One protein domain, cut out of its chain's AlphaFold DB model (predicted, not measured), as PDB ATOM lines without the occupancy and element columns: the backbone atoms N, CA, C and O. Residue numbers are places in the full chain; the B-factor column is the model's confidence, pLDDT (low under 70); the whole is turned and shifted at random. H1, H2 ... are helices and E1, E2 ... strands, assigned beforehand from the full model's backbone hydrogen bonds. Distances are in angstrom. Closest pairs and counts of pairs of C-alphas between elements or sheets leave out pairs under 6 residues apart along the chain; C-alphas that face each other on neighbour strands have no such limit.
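This is residues 3 to 126 of the 133 residues of an uncharacterized protein of Bacillus sp. CAG:988 (UniProt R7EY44). Two long, twisted three-stranded sheets, E2 E3 E4 and E1 E6 E5, meet near Ala 46 and Gly 96 and splay apart as a V, with helices H1 and H2 in its opening, H1 over E2 and H2 over E5 and E6. Past the meeting place the hairpin of E5 and E6 runs on as an arm whose residues 103 to 108 stick out. The printed part has 124 residues, in the order E1 H1 E2 E3 E4 H2 E5 E6, and its class is mixed, helices and strands. Both sheets are antiparallel, in the orders E2 - E3 - E4 and E1 - E6 - E5. The whole is loose, with a radius of gyration of the C-alphas of 17.9 A and spans of 57 by 47 by 31 A.

E2 is residues 25 to 37, 35.5 A long, and bends by 58 degrees at residue 34. E3, residues 40 to 58, is 40.1 A long and bends by 116 degrees at residue 44. E4 is residues 61 to 68. E1, residues 3 to 5, begins at C-alpha 3 (11.927, 53.464, 26.142). E5, residues 86 to 102, is 42.1 A long and bends by 64 degrees at residue 89. E6, residues 109 to 126, is 47.0 A long and ends at C-alpha 126 (20.657, 58.581, 34.860). H1 is residues 7 to 22, 22.0 A, and H2 is residues 73 to 83, 15.4 A.

E2, E3 and E4 form a meander, each strand the antiparallel neighbour of the one before. N 29 and O 51 of the hairpin E2 and E3 are 2.9 A apart, and N 54 and O 65 of the hairpin E3 and E4 are 2.8 A apart, both within hydrogen-bond range. H1 is on this sheet in two layers, helix over sheet, at a height of 6.5 A; it runs slantwise to the strands, at 54 degrees to E2 on the local plane. The closest C-alphas of H1 and E2 are those of Gln 19 and Ala 26, 5.5 A apart. Between the sheets, the closest C-alphas of E3 and E5 are those of Ala 46 and Gly 96, 4.8 A apart. In the other sheet, N 5 of E1 and O 119 of E6 are 2.9 A apart, and N 94 of E5 and O 118 of E6 are 2.8 A apart, both within hydrogen-bond range. H2 is on that sheet, again two layers, over E6 and E5 at a height of 8.6 A; the closest C-alphas of H2 and E5 are those of Pro 74 and Val 91, 5.5 A apart. H1 stands up from the same face at 64 degrees. H1 and H2 are close but not clearly touching, about perpendicular at 76 degrees, with the C-alphas of Leu 14 and Val 73 closest at 7.9 A. In H1 and H2 every O i to N i+4 pair is within hydrogen-bond range.

The two C-alphas farthest apart, those of Ser 59 and Met 106, are 60.5 A apart. The printed part has no cut. No link is long; that from E5 to E6 is short and the others are tight. The mean pLDDT of the printed part is 86.5, and residue 126 is under 70.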
ATOM      1  N   PHE A   3      11.497  54.710  26.765       86.00
ATOM      2  CA  PHE A   3      11.927  53.464  26.142       86.00
ATOM      3  C   PHE A   3      10.749  52.501  26.118       86.00
ATOM      4  O   PHE A   3       9.947  52.484  27.054       86.00
ATOM      5  N   ASN A   4      10.666  51.711  25.055       90.62
ATOM      6  CA  ASN A   4       9.675  50.655  24.917       90.62
ATOM      7  C   ASN A   4      10.393  49.318  25.084       90.62
ATOM      8  O   ASN A   4      11.396  49.079  24.411       90.62
ATOM      9  N   LEU A   5       9.885  48.471  25.969       91.12
ATOM     10  CA  LEU A   5      10.287  47.074  26.071       91.12
ATOM     11  C   LEU A   5       9.235  46.237  25.364       91.12
ATOM     12  O   LEU A   5       8.065  46.302  25.738       91.12
ATOM     13  N   ALA A   6       9.649  45.464  24.363       93.00
ATOM     14  CA  ALA A   6       8.757  44.527  23.695       93.00
ATOM     15  C   ALA A   6       8.320  43.423  24.668       93.00
ATOM     16  O   ALA A   6       9.069  43.085  25.586       93.00
ATOM     17  N   VAL A   7       7.149  42.815  24.446       91.38
ATOM     18  CA  VAL A   7       6.625  41.713  25.286       91.38
ATOM     19  C   VAL A   7       7.687  40.650  25.566       91.38
ATOM     20  O   VAL A   7       7.948  40.346  26.722       91.38
ATOM     21  N   ASN A   8       8.380  40.173  24.529       92.00
ATOM     22  CA  ASN A   8       9.416  39.144  24.664       92.00
ATOM     23  C   ASN A   8      10.578  39.566  25.582       92.00
ATOM     24  O   ASN A   8      11.183  38.725  26.244       92.00
ATOM     25  N   ASP A   9      10.922  40.857  25.610       91.81
ATOM     26  CA  ASP A   9      11.976  41.376  26.484       91.81
ATOM     27  C   ASP A   9      11.472  41.508  27.924       91.81
ATOM     28  O   ASP A   9      12.209  41.212  28.865       91.81
ATOM     29  N   VAL A  10      10.204  41.893  28.103       90.69
ATOM     30  CA  VAL A  10       9.539  41.918  29.413       90.69
ATOM     31  C   VAL A  10       9.451  40.507  30.000       90.69
ATOM     32  O   VAL A  10       9.807  40.319  31.161       90.69
ATOM     33  N   GLU A  11       9.052  39.507  29.208       91.81
ATOM     34  CA  GLU A  11       8.991  38.103  29.635       91.81
ATOM     35  C   GLU A  11      10.350  37.604  30.123       91.81
ATOM     36  O   GLU A  11      10.443  37.048  31.216       91.81
ATOM     37  N   LYS A  12      11.416  37.860  29.354       91.31
ATOM     38  CA  LYS A  12      12.784  37.480  29.730       91.31
ATOM     39  C   LYS A  12      13.250  38.181  31.002       91.31
ATOM     40  O   LYS A  12      13.771  37.522  31.895       91.31
ATOM     41  N   LEU A  13      13.034  39.494  31.113       90.94
ATOM     42  CA  LEU A  13      13.424  40.265  32.298       90.94
ATOM     43  C   LEU A  13      12.723  39.766  33.563       90.94
ATOM     44  O   LEU A  13      13.360  39.609  34.604       90.94
ATOM     45  N   LEU A  14      11.417  39.503  33.476       91.19
ATOM     46  CA  LEU A  14      10.646  38.963  34.591       91.19
ATOM     47  C   LEU A  14      11.086  37.537  34.923       91.19
ATOM     48  O   LEU A  14      11.273  37.218  36.095       91.19
ATOM     49  N   GLN A  15      11.312  36.696  33.915       91.88
ATOM     50  CA  GLN A  15      11.800  35.339  34.119       91.88
ATOM     51  C   GLN A  15      13.143  35.340  34.862       91.88
ATOM     52  O   GLN A  15      13.276  34.641  35.866       91.88
ATOM     53  N   ASP A  16      14.101  36.167  34.438       90.56
ATOM     54  CA  ASP A  16      15.400  36.308  35.101       90.56
ATOM     55  C   ASP A  16      15.260  36.821  36.542       90.56
ATOM     56  O   ASP A  16      15.954  36.351  37.447       90.56
ATOM     57  N   TYR A  17      14.360  37.781  36.777       90.38
ATOM     58  CA  TYR A  17      14.069  38.306  38.113       90.38
ATOM     59  C   TYR A  17      13.519  37.218  39.050       90.38
ATOM     60  O   TYR A  17      14.022  37.044  40.165       90.38
ATOM     61  N   TYR A  18      12.524  36.447  38.604       88.44
ATOM     62  CA  TYR A  18      11.920  35.393  39.422       88.44
ATOM     63  C   TYR A  18      12.855  34.200  39.631       88.44
ATOM     64  O   TYR A  18      12.912  33.667  40.738       88.44
ATOM     65  N   GLN A  19      13.652  33.821  38.629       87.50
ATOM     66  CA  GLN A  19      14.668  32.775  38.791       87.50
ATOM     67  C   GLN A  19      15.712  33.155  39.850       87.50
ATOM     68  O   GLN A  19      16.050  32.332  40.695       87.50
ATOM     69  N   LYS A  20      16.168  34.416  39.871       86.06
ATOM     70  CA  LYS A  20      17.129  34.904  40.878       86.06
ATOM     71  C   LYS A  20      16.556  34.971  42.293       86.06
ATOM     72  O   LYS A  20      17.306  34.826  43.251       86.06
ATOM     73  N   THR A  21      15.258  35.240  42.432       82.69
ATOM     74  CA  THR A  21      14.609  35.437  43.742       82.69
ATOM     75  C   THR A  21      14.058  34.148  44.348       82.69
ATOM     76  O   THR A  21      13.992  34.046  45.570       82.69
ATOM     77  N   THR A  22      13.679  33.164  43.526       76.88
ATOM     78  CA  THR A  22      13.010  31.928  43.981       76.88
ATOM     79  C   THR A  22      13.849  30.657  43.829       76.88
ATOM     80  O   THR A  22      13.384  29.587  44.222       76.88
ATOM     81  N   ASP A  23      15.054  30.748  43.244       71.00
ATOM     82  CA  ASP A  23      15.946  29.611  42.922       71.00
ATOM     83  C   ASP A  23      15.222  28.448  42.203       71.00
ATOM     84  O   ASP A  23      15.577  27.275  42.297       71.00
ATOM     85  N   SER A  24      14.140  28.780  41.494       78.88
ATOM     86  CA  SER A  24      13.233  27.848  40.826       78.88
ATOM     87  C   SER A  24      13.126  28.211  39.353       78.88
ATOM     88  O   SER A  24      13.285  29.370  38.960       78.88
ATOM     89  N   LYS A  25      12.830  27.223  38.503       84.69
ATOM     90  CA  LYS A  25      12.648  27.478  37.074       84.69
ATOM     91  C   LYS A  25      11.334  28.233  36.869       84.69
ATOM     92  O   LYS A  25      10.256  27.647  36.922       84.69
ATOM     93  N   ALA A  26      11.452  29.538  36.646       87.31
ATOM     94  CA  ALA A  26      10.330  30.397  36.305       87.31
ATOM     95  C   ALA A  26      10.043  30.366  34.803       87.31
ATOM     96  O   ALA A  26      10.965  30.317  33.984       87.31
ATOM     97  N   LYS A  27       8.760  30.443  34.466       90.94
ATOM     98  CA  LYS A  27       8.235  30.715  33.133       90.94
ATOM     99  C   LYS A  27       7.228  31.853  33.256       90.94
ATOM    100  O   LYS A  27       6.358  31.811  34.121       90.94
ATOM    101  N   ILE A  28       7.360  32.854  32.396       91.50
ATOM    102  CA  ILE A  28       6.421  33.971  32.301       91.50
ATOM    103  C   ILE A  28       5.611  33.802  31.025       91.50
ATOM    104  O   ILE A  28       6.154  33.403  29.997       91.50
ATOM    105  N   GLN A  29       4.319  34.094  31.111       91.69
ATOM    106  CA  GLN A  29       3.443  34.230  29.958       91.69
ATOM    107  C   GLN A  29       2.677  35.543  30.086       91.69
ATOM    108  O   GLN A  29       2.029  35.784  31.107       91.69
ATOM    109  N   ILE A  30       2.768  36.390  29.062       90.69
ATOM    110  CA  ILE A  30       1.996  37.629  28.974       90.69
ATOM    111  C   ILE A  30       0.892  37.433  27.940       90.69
ATOM    112  O   ILE A  30       1.147  37.355  26.741       90.69
ATOM    113  N   ASP A  31      -0.344  37.396  28.414       88.81
ATOM    114  CA  ASP A  31      -1.539  37.392  27.579       88.81
ATOM    115  C   ASP A  31      -2.229  38.759  27.635       88.81
ATOM    116  O   ASP A  31      -1.921  39.615  28.466       88.81
ATOM    117  N   VAL A  32      -3.213  38.965  26.765       88.81
ATOM    118  CA  VAL A  32      -4.134  40.101  26.854       88.81
ATOM    119  C   VAL A  32      -5.548  39.591  26.769       88.81
ATOM    120  O   VAL A  32      -5.881  38.801  25.883       88.81
ATOM    121  N   ARG A  33      -6.394  40.075  27.671       84.31
ATOM    122  CA  ARG A  33      -7.803  39.702  27.715       84.31
ATOM    123  C   ARG A  33      -8.660  40.940  27.542       84.31
ATOM    124  O   ARG A  33      -8.365  41.996  28.099       84.31
ATOM    125  N   LYS A  34      -9.733  40.807  26.763       83.00
ATOM    126  CA  LYS A  34     -10.780  41.828  26.734       83.00
ATOM    127  C   LYS A  34     -11.340  41.974  28.144       83.00
ATOM    128  O   LYS A  34     -11.524  40.987  28.856       83.00
ATOM    129  N   LYS A  35     -11.583  43.212  28.555       79.50
ATOM    130  CA  LYS A  35     -12.148  43.486  29.869       79.50
ATOM    131  C   LYS A  35     -13.595  43.029  29.889       79.50
ATOM    132  O   LYS A  35     -14.367  43.435  29.026       79.50
ATOM    133  N   GLN A  36     -13.969  42.220  30.869       77.25
ATOM    134  CA  GLN A  36     -15.341  41.745  30.975       77.25
ATOM    135  C   GLN A  36     -16.189  42.738  31.777       77.25
ATOM    136  O   GLN A  36     -15.808  43.164  32.869       77.25
ATOM    137  N   TYR A  37     -17.356  43.095  31.244       72.69
ATOM    138  CA  TYR A  37     -18.378  43.869  31.946       72.69
ATOM    139  C   TYR A  37     -19.646  43.019  32.055       72.69
ATOM    140  O   TYR A  37     -20.431  42.899  31.113       72.69
ATOM    141  N   GLY A  38     -19.835  42.393  33.220       77.94
ATOM    142  CA  GLY A  38     -20.888  41.398  33.412       77.94
ATOM    143  C   GLY A  38     -20.580  40.125  32.623       77.94
ATOM    144  O   GLY A  38     -19.555  39.499  32.856       77.94
ATOM    145  N   ILE A  39     -21.463  39.745  31.698       73.00
ATOM    146  CA  ILE A  39     -21.296  38.555  30.844       73.00
ATOM    147  C   ILE A  39     -20.674  38.865  29.475       73.00
ATOM    148  O   ILE A  39     -20.376  37.936  28.730       73.00
ATOM    149  N   CYS A  40     -20.488  40.143  29.137       70.44
ATOM    150  CA  CYS A  40     -19.997  40.569  27.829       70.44
ATOM    151  C   CYS A  40     -18.535  41.014  27.903       70.44
ATOM    152  O   CYS A  40     -18.143  41.732  28.827       70.44
ATOM    153  N   ASP A  41     -17.758  40.647  26.888       74.69
ATOM    154  CA  ASP A  41     -16.427  41.205  26.669       74.69
ATOM    155  C   ASP A  41     -16.530  42.633  26.126       74.69
ATOM    156  O   ASP A  41     -17.400  42.960  25.317       74.69
ATOM    157  N   SER A  42     -15.622  43.500  26.564       73.75
ATOM    158  CA  SER A  42     -15.484  44.848  26.033       73.75
ATOM    159  C   SER A  42     -14.789  44.822  24.677       73.75
ATOM    160  O   SER A  42     -13.667  44.337  24.546       73.75
ATOM    161  N   ASP A  43     -15.417  45.436  23.680       73.06
ATOM    162  CA  ASP A  43     -14.796  45.676  22.374       73.06
ATOM    163  C   ASP A  43     -13.881  46.905  22.349       73.06
ATOM    164  O   ASP A  43     -13.246  47.182  21.334       73.06
ATOM    165  N   TRP A  44     -13.780  47.631  23.463       70.88
ATOM    166  CA  TRP A  44     -13.033  48.889  23.557       70.88
ATOM    167  C   TRP A  44     -11.982  48.909  24.679       70.88
ATOM    168  O   TRP A  44     -11.192  49.848  24.749       70.88
ATOM    169  N   MET A  45     -11.914  47.875  25.525       77.00
ATOM    170  CA  MET A  45     -10.898  47.730  26.571       77.00
ATOM    171  C   MET A  45     -10.322  46.323  26.642       77.00
ATOM    172  O   MET A  45     -11.058  45.339  26.683       77.00
ATOM    173  N   ALA A  46      -9.002  46.245  26.760       83.12
ATOM    174  CA  ALA A  46      -8.300  45.017  27.074       83.12
ATOM    175  C   ALA A  46      -7.187  45.296  28.080       83.12
ATOM    176  O   ALA A  46      -6.494  46.307  27.966       83.12
ATOM    177  N   ASP A  47      -7.043  44.390  29.040       83.94
ATOM    178  CA  ASP A  47      -6.046  44.460  30.096       83.94
ATOM    179  C   ASP A  47      -5.011  43.335  29.863       83.94
ATOM    180  O   ASP A  47      -5.378  42.215  29.479       83.94
ATOM    181  N   PRO A  48      -3.708  43.615  30.028       85.88
ATOM    182  CA  PRO A  48      -2.689  42.576  30.007       85.88
ATOM    183  C   PRO A  48      -2.852  41.672  31.230       85.88
ATOM    184  O   PRO A  48      -3.230  42.132  32.301       85.88
ATOM    185  N   CYS A  49      -2.540  40.392  31.069       87.19
ATOM    186  CA  CYS A  49      -2.516  39.404  32.138       87.19
ATOM    187  C   CYS A  49      -1.155  38.714  32.124       87.19
ATOM    188  O   CYS A  49      -0.790  38.076  31.137       87.19
ATOM    189  N   VAL A  50      -0.403  38.829  33.212       88.94
ATOM    190  CA  VAL A  50       0.913  38.213  33.357       88.94
ATOM    191  C   VAL A  50       0.812  37.040  34.310       88.94
ATOM    192  O   VAL A  50       0.575  37.205  35.504       88.94
ATOM    193  N   THR A  51       1.031  35.850  33.768       92.69
ATOM    194  CA  THR A  51       1.028  34.603  34.523       92.69
ATOM    195  C   THR A  51       2.465  34.166  34.784       92.69
ATOM    196  O   THR A  51       3.244  33.965  33.849       92.69
ATOM    197  N   LEU A  52       2.813  34.005  36.057       90.56
ATOM    198  CA  LEU A  52       4.054  33.381  36.499       90.56
ATOM    199  C   LEU A  52       3.793  31.902  36.777       90.56
ATOM    200  O   LEU A  52       2.907  31.568  37.555       90.56
ATOM    201  N   SER A  53       4.603  31.023  36.197       90.88
ATOM    202  CA  SER A  53       4.659  29.608  36.556       90.88
ATOM    203  C   SER A  53       6.030  29.267  37.130       90.88
ATOM    204  O   SER A  53       7.051  29.479  36.475       90.88
ATOM    205  N   LEU A  54       6.055  28.719  38.341       87.75
ATOM    206  CA  LEU A  54       7.258  28.230  39.009       87.75
ATOM    207  C   LEU A  54       7.230  26.703  39.041       87.75
ATOM    208  O   LEU A  54       6.322  26.099  39.614       87.75
ATOM    209  N   GLU A  55       8.226  26.074  38.423       87.19
ATOM    210  CA  GLU A  55       8.426  24.626  38.475       87.19
ATOM    211  C   GLU A  55       9.336  24.273  39.660       87.19
ATOM    212  O   GLU A  55      10.455  24.778  39.771       87.19
ATOM    213  N   GLY A  56       8.866  23.376  40.529       81.75
ATOM    214  CA  GLY A  56       9.588  22.920  41.713       81.75
ATOM    215  C   GLY A  56       9.339  21.447  42.030       81.75
ATOM    216  O   GLY A  56       8.701  20.717  41.267       81.75
ATOM    217  N   LYS A  57       9.856  20.989  43.174       80.62
ATOM    218  CA  LYS A  57       9.606  19.638  43.693       80.62
ATOM    219  C   LYS A  57       9.226  19.686  45.167       80.62
ATOM    220  O   LYS A  57       9.948  20.275  45.962       80.62
ATOM    221  N   VAL A  58       8.152  18.992  45.537       78.38
ATOM    222  CA  VAL A  58       7.755  18.775  46.938       78.38
ATOM    223  C   VAL A  58       7.867  17.285  47.222       78.38
ATOM    224  O   VAL A  58       7.198  16.476  46.585       78.38
ATOM    225  N   SER A  59       8.774  16.903  48.126       83.69
ATOM    226  CA  SER A  59       9.053  15.492  48.455       83.69
ATOM    227  C   SER A  59       9.357  14.614  47.226       83.69
ATOM    228  O   SER A  59       8.962  13.454  47.160       83.69
ATOM    229  N   GLY A  60      10.038  15.178  46.222       79.75
ATOM    230  CA  GLY A  60      10.385  14.487  44.974       79.75
ATOM    231  C   GLY A  60       9.301  14.502  43.888       79.75
ATOM    232  O   GLY A  60       9.598  14.133  42.752       79.75
ATOM    233  N   ILE A  61       8.090  14.981  44.187       85.75
ATOM    234  CA  ILE A  61       6.989  15.110  43.224       85.75
ATOM    235  C   ILE A  61       7.127  16.450  42.486       85.75
ATOM    236  O   ILE A  61       7.225  17.482  43.158       85.75
ATOM    237  N   PRO A  62       7.148  16.473  41.138       85.81
ATOM    238  CA  PRO A  62       7.167  17.720  40.383       85.81
ATOM    239  C   PRO A  62       5.856  18.477  40.600       85.81
ATOM    240  O   PRO A  62       4.772  17.926  40.416       85.81
ATOM    241  N   VAL A  63       5.967  19.743  40.988       84.81
ATOM    242  CA  VAL A  63       4.831  20.644  41.179       84.81
ATOM    243  C   VAL A  63       5.037  21.907  40.358       84.81
ATOM    244  O   VAL A  63       6.166  22.373  40.183       84.81
ATOM    245  N   THR A  64       3.940  22.471  39.869       88.62
ATOM    246  CA  THR A  64       3.940  23.765  39.189       88.62
ATOM    247  C   THR A  64       2.992  24.680  39.937       88.62
ATOM    248  O   THR A  64       1.809  24.370  40.071       88.62
ATOM    249  N   MET A  65       3.525  25.781  40.452       88.50
ATOM    250  CA  MET A  65       2.728  26.839  41.061       88.50
ATOM    251  C   MET A  65       2.498  27.924  40.019       88.50
ATOM    252  O   MET A  65       3.448  28.331  39.352       88.50
ATOM    253  N   THR A  66       1.257  28.382  39.885       91.56
ATOM    254  CA  THR A  66       0.886  29.429  38.932       91.56
ATOM    255  C   THR A  66       0.242  30.592  39.672       91.56
ATOM    256  O   THR A  66      -0.658  30.371  40.480       91.56
ATOM    257  N   GLU A  67       0.689  31.811  39.389       90.69
ATOM    258  CA  GLU A  67       0.245  33.041  40.047       90.69
ATOM    259  C   GLU A  67       0.033  34.161  39.015       90.69
ATOM    260  O   GLU A  67       0.789  34.271  38.046       90.69
ATOM    261  N   ASP A  68      -0.996  34.988  39.216       90.50
ATOM    262  CA  ASP A  68      -1.186  36.231  38.461       90.50
ATOM    263  C   ASP A  68      -0.369  37.346  39.122       90.50
ATOM    264  O   ASP A  68      -0.603  37.705  40.275       90.50
ATOM    265  N   VAL A  69       0.597  37.887  38.384       91.06
ATOM    266  CA  VAL A  69       1.524  38.919  38.874       91.06
ATOM    267  C   VAL A  69       1.362  40.250  38.140       91.06
ATOM    268  O   VAL A  69       2.202  41.139  38.285       91.06
ATOM    269  N   THR A  70       0.282  40.417  37.369       88.44
ATOM    270  CA  THR A  70       0.046  41.564  36.472       88.44
ATOM    271  C   THR A  70       0.266  42.914  37.152       88.44
ATOM    272  O   THR A  70       0.999  43.760  36.635       88.44
ATOM    273  N   GLU A  71      -0.331  43.112  38.330       88.00
ATOM    274  CA  GLU A  71      -0.260  44.379  39.072       88.00
ATOM    275  C   GLU A  71       1.137  44.652  39.652       88.00
ATOM    276  O   GLU A  71       1.523  45.804  39.864       88.00
ATOM    277  N   SER A  72       1.932  43.601  39.870       89.38
ATOM    278  CA  SER A  72       3.278  43.709  40.438       89.38
ATOM    279  C   SER A  72       4.331  44.084  39.396       89.38
ATOM    280  O   SER A  72       5.340  44.707  39.739       89.38
ATOM    281  N   VAL A  73       4.106  43.754  38.119       91.00
ATOM    282  CA  VAL A  73       5.088  43.945  37.038       91.00
ATOM    283  C   VAL A  73       5.586  45.394  36.909       91.00
ATOM    284  O   VAL A  73       6.809  45.580  36.883       91.00
ATOM    285  N   PRO A  74       4.726  46.437  36.882       89.06
ATOM    286  CA  PRO A  74       5.201  47.818  36.790       89.06
ATOM    287  C   PRO A  74       6.131  48.209  37.945       89.06
ATOM    288  O   PRO A  74       7.127  48.903  37.736       89.06
ATOM    289  N   THR A  75       5.846  47.722  39.154       90.19
ATOM    290  CA  THR A  75       6.656  47.981  40.353       90.19
ATOM    291  C   THR A  75       7.991  47.244  40.301       90.19
ATOM    292  O   THR A  75       9.032  47.848  40.563       90.19
ATOM    293  N   ILE A  76       7.991  45.966  39.905       90.94
ATOM    294  CA  ILE A  76       9.216  45.167  39.744       90.94
ATOM    295  C   ILE A  76      10.159  45.844  38.745       90.94
ATOM    296  O   ILE A  76      11.330  46.074  39.044       90.94
ATOM    297  N   LEU A  77       9.645  46.241  37.580       89.44
ATOM    298  CA  LEU A  77      10.461  46.890  36.552       89.44
ATOM    299  C   LEU A  77      10.922  48.285  36.952       89.44
ATOM    300  O   LEU A  77      12.058  48.663  36.660       89.44
ATOM    301  N   LYS A  78      10.082  49.036  37.668       90.19
ATOM    302  CA  LYS A  78      10.491  50.307  38.263       90.19
ATOM    303  C   LYS A  78      11.710  50.125  39.169       90.19
ATOM    304  O   LYS A  78      12.642  50.925  39.071       90.19
ATOM    305  N   ASN A  79      11.730  49.084  39.999       89.06
ATOM    306  CA  ASN A  79      12.855  48.792  40.891       89.06
ATOM    307  C   ASN A  79      14.114  48.404  40.102       89.06
ATOM    308  O   ASN A  79      15.136  49.060  40.260       89.06
ATOM    309  N   ILE A  80      14.015  47.459  39.157       88.12
ATOM    310  CA  ILE A  80      15.148  47.018  38.312       88.12
ATOM    311  C   ILE A  80      15.832  48.201  37.600       88.12
ATOM    312  O   ILE A  80      17.061  48.292  37.513       88.12
ATOM    313  N   ILE A  81      15.038  49.135  37.076       87.12
ATOM    314  CA  ILE A  81      15.553  50.296  36.340       87.12
ATOM    315  C   ILE A  81      16.117  51.356  37.289       87.12
ATOM    316  O   ILE A  81      17.107  52.014  36.956       87.12
ATOM    317  N   THR A  82      15.529  51.490  38.478       87.06
ATOM    318  CA  THR A  82      16.058  52.358  39.535       87.06
ATOM    319  C   THR A  82      17.416  51.862  40.027       87.06
ATOM    320  O   THR A  82      18.348  52.661  40.103       87.06
ATOM    321  N   ASP A  83      17.579  50.551  40.215       86.38
ATOM    322  CA  ASP A  83      18.853  49.917  40.586       86.38
ATOM    323  C   ASP A  83      19.926  50.086  39.500       86.38
ATOM    324  O   ASP A  83      21.115  50.208  39.788       86.38
ATOM    325  N   SER A  84      19.507  50.191  38.235       83.19
ATOM    326  CA  SER A  84      20.386  50.518  37.099       83.19
ATOM    327  C   SER A  84      20.797  52.002  37.049       83.19
ATOM    328  O   SER A  84      21.476  52.442  36.114       83.19
ATOM    329  N   GLY A  85      20.377  52.792  38.042       83.25
ATOM    330  CA  GLY A  85      20.726  54.195  38.210       83.25
ATOM    331  C   GLY A  85      19.829  55.156  37.439       83.25
ATOM    332  O   GLY A  85      20.275  56.258  37.142       83.25
ATOM    333  N   TYR A  86      18.597  54.797  37.073       86.06
ATOM    334  CA  TYR A  86      17.661  55.724  36.421       86.06
ATOM    335  C   TYR A  86      16.497  56.095  37.332       86.06
ATOM    336  O   TYR A  86      15.864  55.243  37.938       86.06
ATOM    337  N   THR A  87      16.114  57.371  37.363       87.44
ATOM    338  CA  THR A  87      14.864  57.759  38.032       87.44
ATOM    339  C   THR A  87      13.668  57.492  37.120       87.44
ATOM    340  O   THR A  87      13.465  58.205  36.130       87.44
ATOM    341  N   VAL A  88      12.863  56.490  37.475       88.62
ATOM    342  CA  VAL A  88      11.629  56.118  36.772       88.62
ATOM    343  C   VAL A  88      10.479  57.029  37.198       88.62
ATOM    344  O   VAL A  88      10.161  57.141  38.382       88.62
ATOM    345  N   LYS A  89       9.845  57.680  36.224       89.50
ATOM    346  CA  LYS A  89       8.639  58.489  36.425       89.50
ATOM    347  C   LYS A  89       7.392  57.616  36.348       89.50
ATOM    348  O   LYS A  89       6.516  57.746  37.195       89.50
ATOM    349  N   GLU A  90       7.330  56.752  35.340       90.12
ATOM    350  CA  GLU A  90       6.128  55.997  35.004       90.12
ATOM    351  C   GLU A  90       6.483  54.710  34.248       90.12
ATOM    352  O   GLU A  90       7.436  54.690  33.462       90.12
ATOM    353  N   VAL A  91       5.717  53.647  34.502       90.75
ATOM    354  CA  VAL A  91       5.789  52.351  33.814       90.75
ATOM    355  C   VAL A  91       4.356  51.951  33.495       90.75
ATOM    356  O   VAL A  91       3.583  51.715  34.417       90.75
ATOM    357  N   ASN A  92       4.012  51.888  32.211       90.38
ATOM    358  CA  ASN A  92       2.662  51.559  31.758       90.38
ATOM    359  C   ASN A  92       2.699  50.484  30.683       90.38
ATOM    360  O   ASN A  92       3.598  50.460  29.842       90.38
ATOM    361  N   TRP A  93       1.673  49.644  30.668       90.31
ATOM    362  CA  TRP A  93       1.442  48.708  29.578       90.31
ATOM    363  C   TRP A  93       1.085  49.442  28.292       90.31
ATOM    364  O   TRP A  93       0.217  50.312  28.279       90.31
ATOM    365  N   ASN A  94       1.753  49.065  27.202       91.06
ATOM    366  CA  ASN A  94       1.305  49.378  25.855       91.06
ATOM    367  C   ASN A  94       0.346  48.277  25.400       91.06
ATOM    368  O   ASN A  94       0.722  47.384  24.637       91.06
ATOM    369  N   ALA A  95      -0.859  48.300  25.952       90.00
ATOM    370  CA  ALA A  95      -1.889  47.318  25.677       90.00
ATOM    371  C   ALA A  95      -3.223  48.006  25.402       90.00
ATOM    372  O   ALA A  95      -3.471  49.133  25.834       90.00
ATOM    373  N   GLY A  96      -4.082  47.318  24.665       89.50
ATOM    374  CA  GLY A  96      -5.414  47.803  24.352       89.50
ATOM    375  C   GLY A  96      -6.064  46.959  23.275       89.50
ATOM    376  O   GLY A  96      -5.797  45.766  23.150       89.50
ATOM    377  N   ILE A  97      -6.917  47.589  22.476       89.62
ATOM    378  CA  ILE A  97      -7.597  46.943  21.357       89.62
ATOM    379  C   ILE A  97      -7.258  47.691  20.072       89.62
ATOM    380  O   ILE A  97      -7.234  48.921  20.051       89.62
ATOM    381  N   LYS A  98      -6.980  46.945  19.002       88.88
ATOM    382  CA  LYS A  98      -6.729  47.493  17.667       88.88
ATOM    383  C   LYS A  98      -7.639  46.837  16.627       88.88
ATOM    384  O   LYS A  98      -7.944  45.648  16.763       88.88
ATOM    385  N   PRO A  99      -8.068  47.576  15.591       89.25
ATOM    386  CA  PRO A  99      -8.791  46.981  14.481       89.25
ATOM    387  C   PRO A  99      -7.836  46.089  13.681       89.25
ATOM    388  O   PRO A  99      -6.727  46.498  13.332       89.25
ATOM    389  N   VAL A 100      -8.268  44.868  13.392       89.81
ATOM    390  CA  VAL A 100      -7.554  43.911  12.548       89.81
ATOM    391  C   VAL A 100      -8.491  43.504  11.425       89.81
ATOM    392  O   VAL A 100      -9.527  42.876  11.651       89.81
ATOM    393  N   THR A 101      -8.129  43.880  10.204       90.69
ATOM    394  CA  THR A 101      -8.862  43.471   9.009       90.69
ATOM    395  C   THR A 101      -8.331  42.126   8.533       90.69
ATOM    396  O   THR A 101      -7.131  41.959   8.317       90.69
ATOM    397  N   THR A 102      -9.228  41.154   8.393       87.94
ATOM    398  CA  THR A 102      -8.925  39.815   7.878       87.94
ATOM    399  C   THR A 102      -9.824  39.496   6.687       87.94
ATOM    400  O   THR A 102     -10.907  40.067   6.552       87.94
ATOM    401  N   GLY A 103      -9.385  38.578   5.821       86.00
ATOM    402  CA  GLY A 103     -10.069  38.255   4.564       86.00
ATOM    403  C   GLY A 103      -9.485  39.002   3.362       86.00
ATOM    404  O   GLY A 103      -8.457  39.665   3.477       86.00
ATOM    405  N   TYR A 104     -10.113  38.843   2.195       85.62
ATOM    406  CA  TYR A 104      -9.695  39.497   0.954       85.62
ATOM    407  C   TYR A 104     -10.910  39.784   0.062       85.62
ATOM    408  O   TYR A 104     -11.727  38.893  -0.188       85.62
ATOM    409  N   GLY A 105     -11.037  41.016  -0.437       85.12
ATOM    410  CA  GLY A 105     -12.140  41.412  -1.316       85.12
ATOM    411  C   GLY A 105     -13.485  41.469  -0.582       85.12
ATOM    412  O   GLY A 105     -13.601  42.084   0.471       85.12
ATOM    413  N   MET A 106     -14.524  40.817  -1.114       85.94
ATOM    414  CA  MET A 106     -15.879  40.875  -0.531       85.94
ATOM    415  C   MET A 106     -16.027  40.159   0.825       85.94
ATOM    416  O   MET A 106     -17.086  40.248   1.440       85.94
ATOM    417  N   THR A 107     -15.003  39.438   1.292       88.44
ATOM    418  CA  THR A 107     -15.019  38.753   2.596       88.44
ATOM    419  C   THR A 107     -14.208  39.489   3.662       88.44
ATOM    420  O   THR A 107     -13.892  38.895   4.694       88.44
ATOM    421  N   GLU A 108     -13.796  40.732   3.404       90.88
ATOM    422  CA  GLU A 108     -13.092  41.543   4.394       90.88
ATOM    423  C   GLU A 108     -13.990  41.823   5.597       90.88
ATOM    424  O   GLU A 108     -15.115  42.309   5.476       90.88
ATOM    425  N   LYS A 109     -13.465  41.525   6.783       89.56
ATOM    426  CA  LYS A 109     -14.082  41.863   8.062       89.56
ATOM    427  C   LYS A 109     -13.057  42.538   8.953       89.56
ATOM    428  O   LYS A 109     -11.897  42.130   8.988       89.56
ATOM    429  N   THR A 110     -13.489  43.575   9.662       88.19
ATOM    430  CA  THR A 110     -12.661  44.260  10.657       88.19
ATOM    431  C   THR A 110     -13.119  43.836  12.039       88.19
ATOM    432  O   THR A 110     -14.230  44.163  12.448       88.19
ATOM    433  N   ASP A 111     -12.247  43.116  12.737       86.38
ATOM    434  CA  ASP A 111     -12.469  42.658  14.102       86.38
ATOM    435  C   ASP A 111     -11.618  43.493  15.069       86.38
ATOM    436  O   ASP A 111     -10.476  43.853  14.779       86.38
ATOM    437  N   TRP A 112     -12.163  43.799  16.243       84.62
ATOM    438  CA  TRP A 112     -11.449  44.509  17.304       84.62
ATOM    439  C   TRP A 112     -10.718  43.498  18.188       84.62
ATOM    440  O   TRP A 112     -11.340  42.802  19.000       84.62
ATOM    441  N   MET A 113      -9.398  43.388  18.001       87.19
ATOM    442  CA  MET A 113      -8.567  42.386  18.669       87.19
ATOM    443  C   MET A 113      -7.701  43.009  19.773       87.19
ATOM    444  O   MET A 113      -7.121  44.081  19.566       87.19
ATOM    445  N   PRO A 114      -7.585  42.345  20.938       89.75
ATOM    446  CA  PRO A 114      -6.655  42.761  21.975       89.75
ATOM    447  C   PRO A 114      -5.203  42.710  21.481       89.75
ATOM    448  O   PRO A 114      -4.834  41.849  20.681       89.75
ATOM    449  N   TYR A 115      -4.367  43.612  21.986       89.56
ATOM    450  CA  TYR A 115      -2.922  43.597  21.779       89.56
ATOM    451  C   TYR A 115      -2.183  44.013  23.052       89.56
ATOM    452  O   TYR A 115      -2.704  44.780  23.864       89.56
ATOM    453  N   CYS A 116      -0.954  43.526  23.201       90.38
ATOM    454  CA  CYS A 116       0.052  44.066  24.109       90.38
ATOM    455  C   CYS A 116       1.366  44.058  23.345       90.38
ATOM    456  O   CYS A 116       1.816  43.007  22.897       90.38
ATOM    457  N   ASP A 117       1.954  45.236  23.186       90.00
ATOM    458  CA  ASP A 117       3.264  45.400  22.558       90.00
ATOM    459  C   ASP A 117       4.377  45.509  23.620       90.00
ATOM    460  O   ASP A 117       5.546  45.685  23.281       90.00
ATOM    461  N   GLY A 118       4.029  45.367  24.906       90.12
ATOM    462  CA  GLY A 118       4.944  45.348  26.045       90.12
ATOM    463  C   GLY A 118       4.761  46.556  26.960       90.12
ATOM    464  O   GLY A 118       3.632  46.942  27.263       90.12
ATOM    465  N   LEU A 119       5.858  47.148  27.433       90.88
ATOM    466  CA  LEU A 119       5.837  48.228  28.426       90.88
ATOM    467  C   LEU A 119       6.495  49.503  27.908       90.88
ATOM    468  O   LEU A 119       7.585  49.476  27.337       90.88
ATOM    469  N   VAL A 120       5.855  50.636  28.183       91.94
ATOM    470  CA  VAL A 120       6.418  51.973  27.995       91.94
ATOM    471  C   VAL A 120       6.949  52.466  29.327       91.94
ATOM    472  O   VAL A 120       6.226  52.517  30.324       91.94
ATOM    473  N   ILE A 121       8.214  52.870  29.331       91.31
ATOM    474  CA  ILE A 121       8.905  53.328  30.530       91.31
ATOM    475  C   ILE A 121       9.389  54.751  30.313       91.31
ATOM    476  O   ILE A 121      10.187  55.025  29.414       91.31
ATOM    477  N   GLU A 122       8.918  55.667  31.156       91.25
ATOM    478  CA  GLU A 122       9.372  57.052  31.169       91.25
ATOM    479  C   GLU A 122      10.377  57.261  32.304       91.25
ATOM    480  O   GLU A 122      10.053  57.121  33.484       91.25
ATOM    481  N   VAL A 123      11.604  57.649  31.951       89.25
ATOM    482  CA  VAL A 123      12.665  57.990  32.909       89.25
ATOM    483  C   VAL A 123      13.079  59.450  32.769       89.25
ATOM    484  O   VAL A 123      13.047  60.021  31.674       89.25
ATOM    485  N   LYS A 124      13.526  60.068  33.863       80.56
ATOM    486  CA  LYS A 124      14.013  61.457  33.845       80.56
ATOM    487  C   LYS A 124      15.503  61.550  33.522       80.56
ATOM    488  O   LYS A 124      15.874  62.233  32.573       80.56
ATOM    489  N   THR A 125      16.344  60.840  34.266       70.81
ATOM    490  CA  THR A 125      17.803  61.017  34.220       70.81
ATOM    491  C   THR A 125      18.511  59.777  34.753       70.81
ATOM    492  O   THR A 125      17.990  59.101  35.641       70.81
ATOM    493  N   LYS A 126      19.711  59.504  34.229       65.19
ATOM    494  CA  LYS A 126      20.657  58.581  34.860       65.19
ATOM    495  C   LYS A 126      21.250  59.308  36.070       65.19
ATOM    496  O   LYS A 126      21.906  60.335  35.894       65.19
TER     497      LYS A 126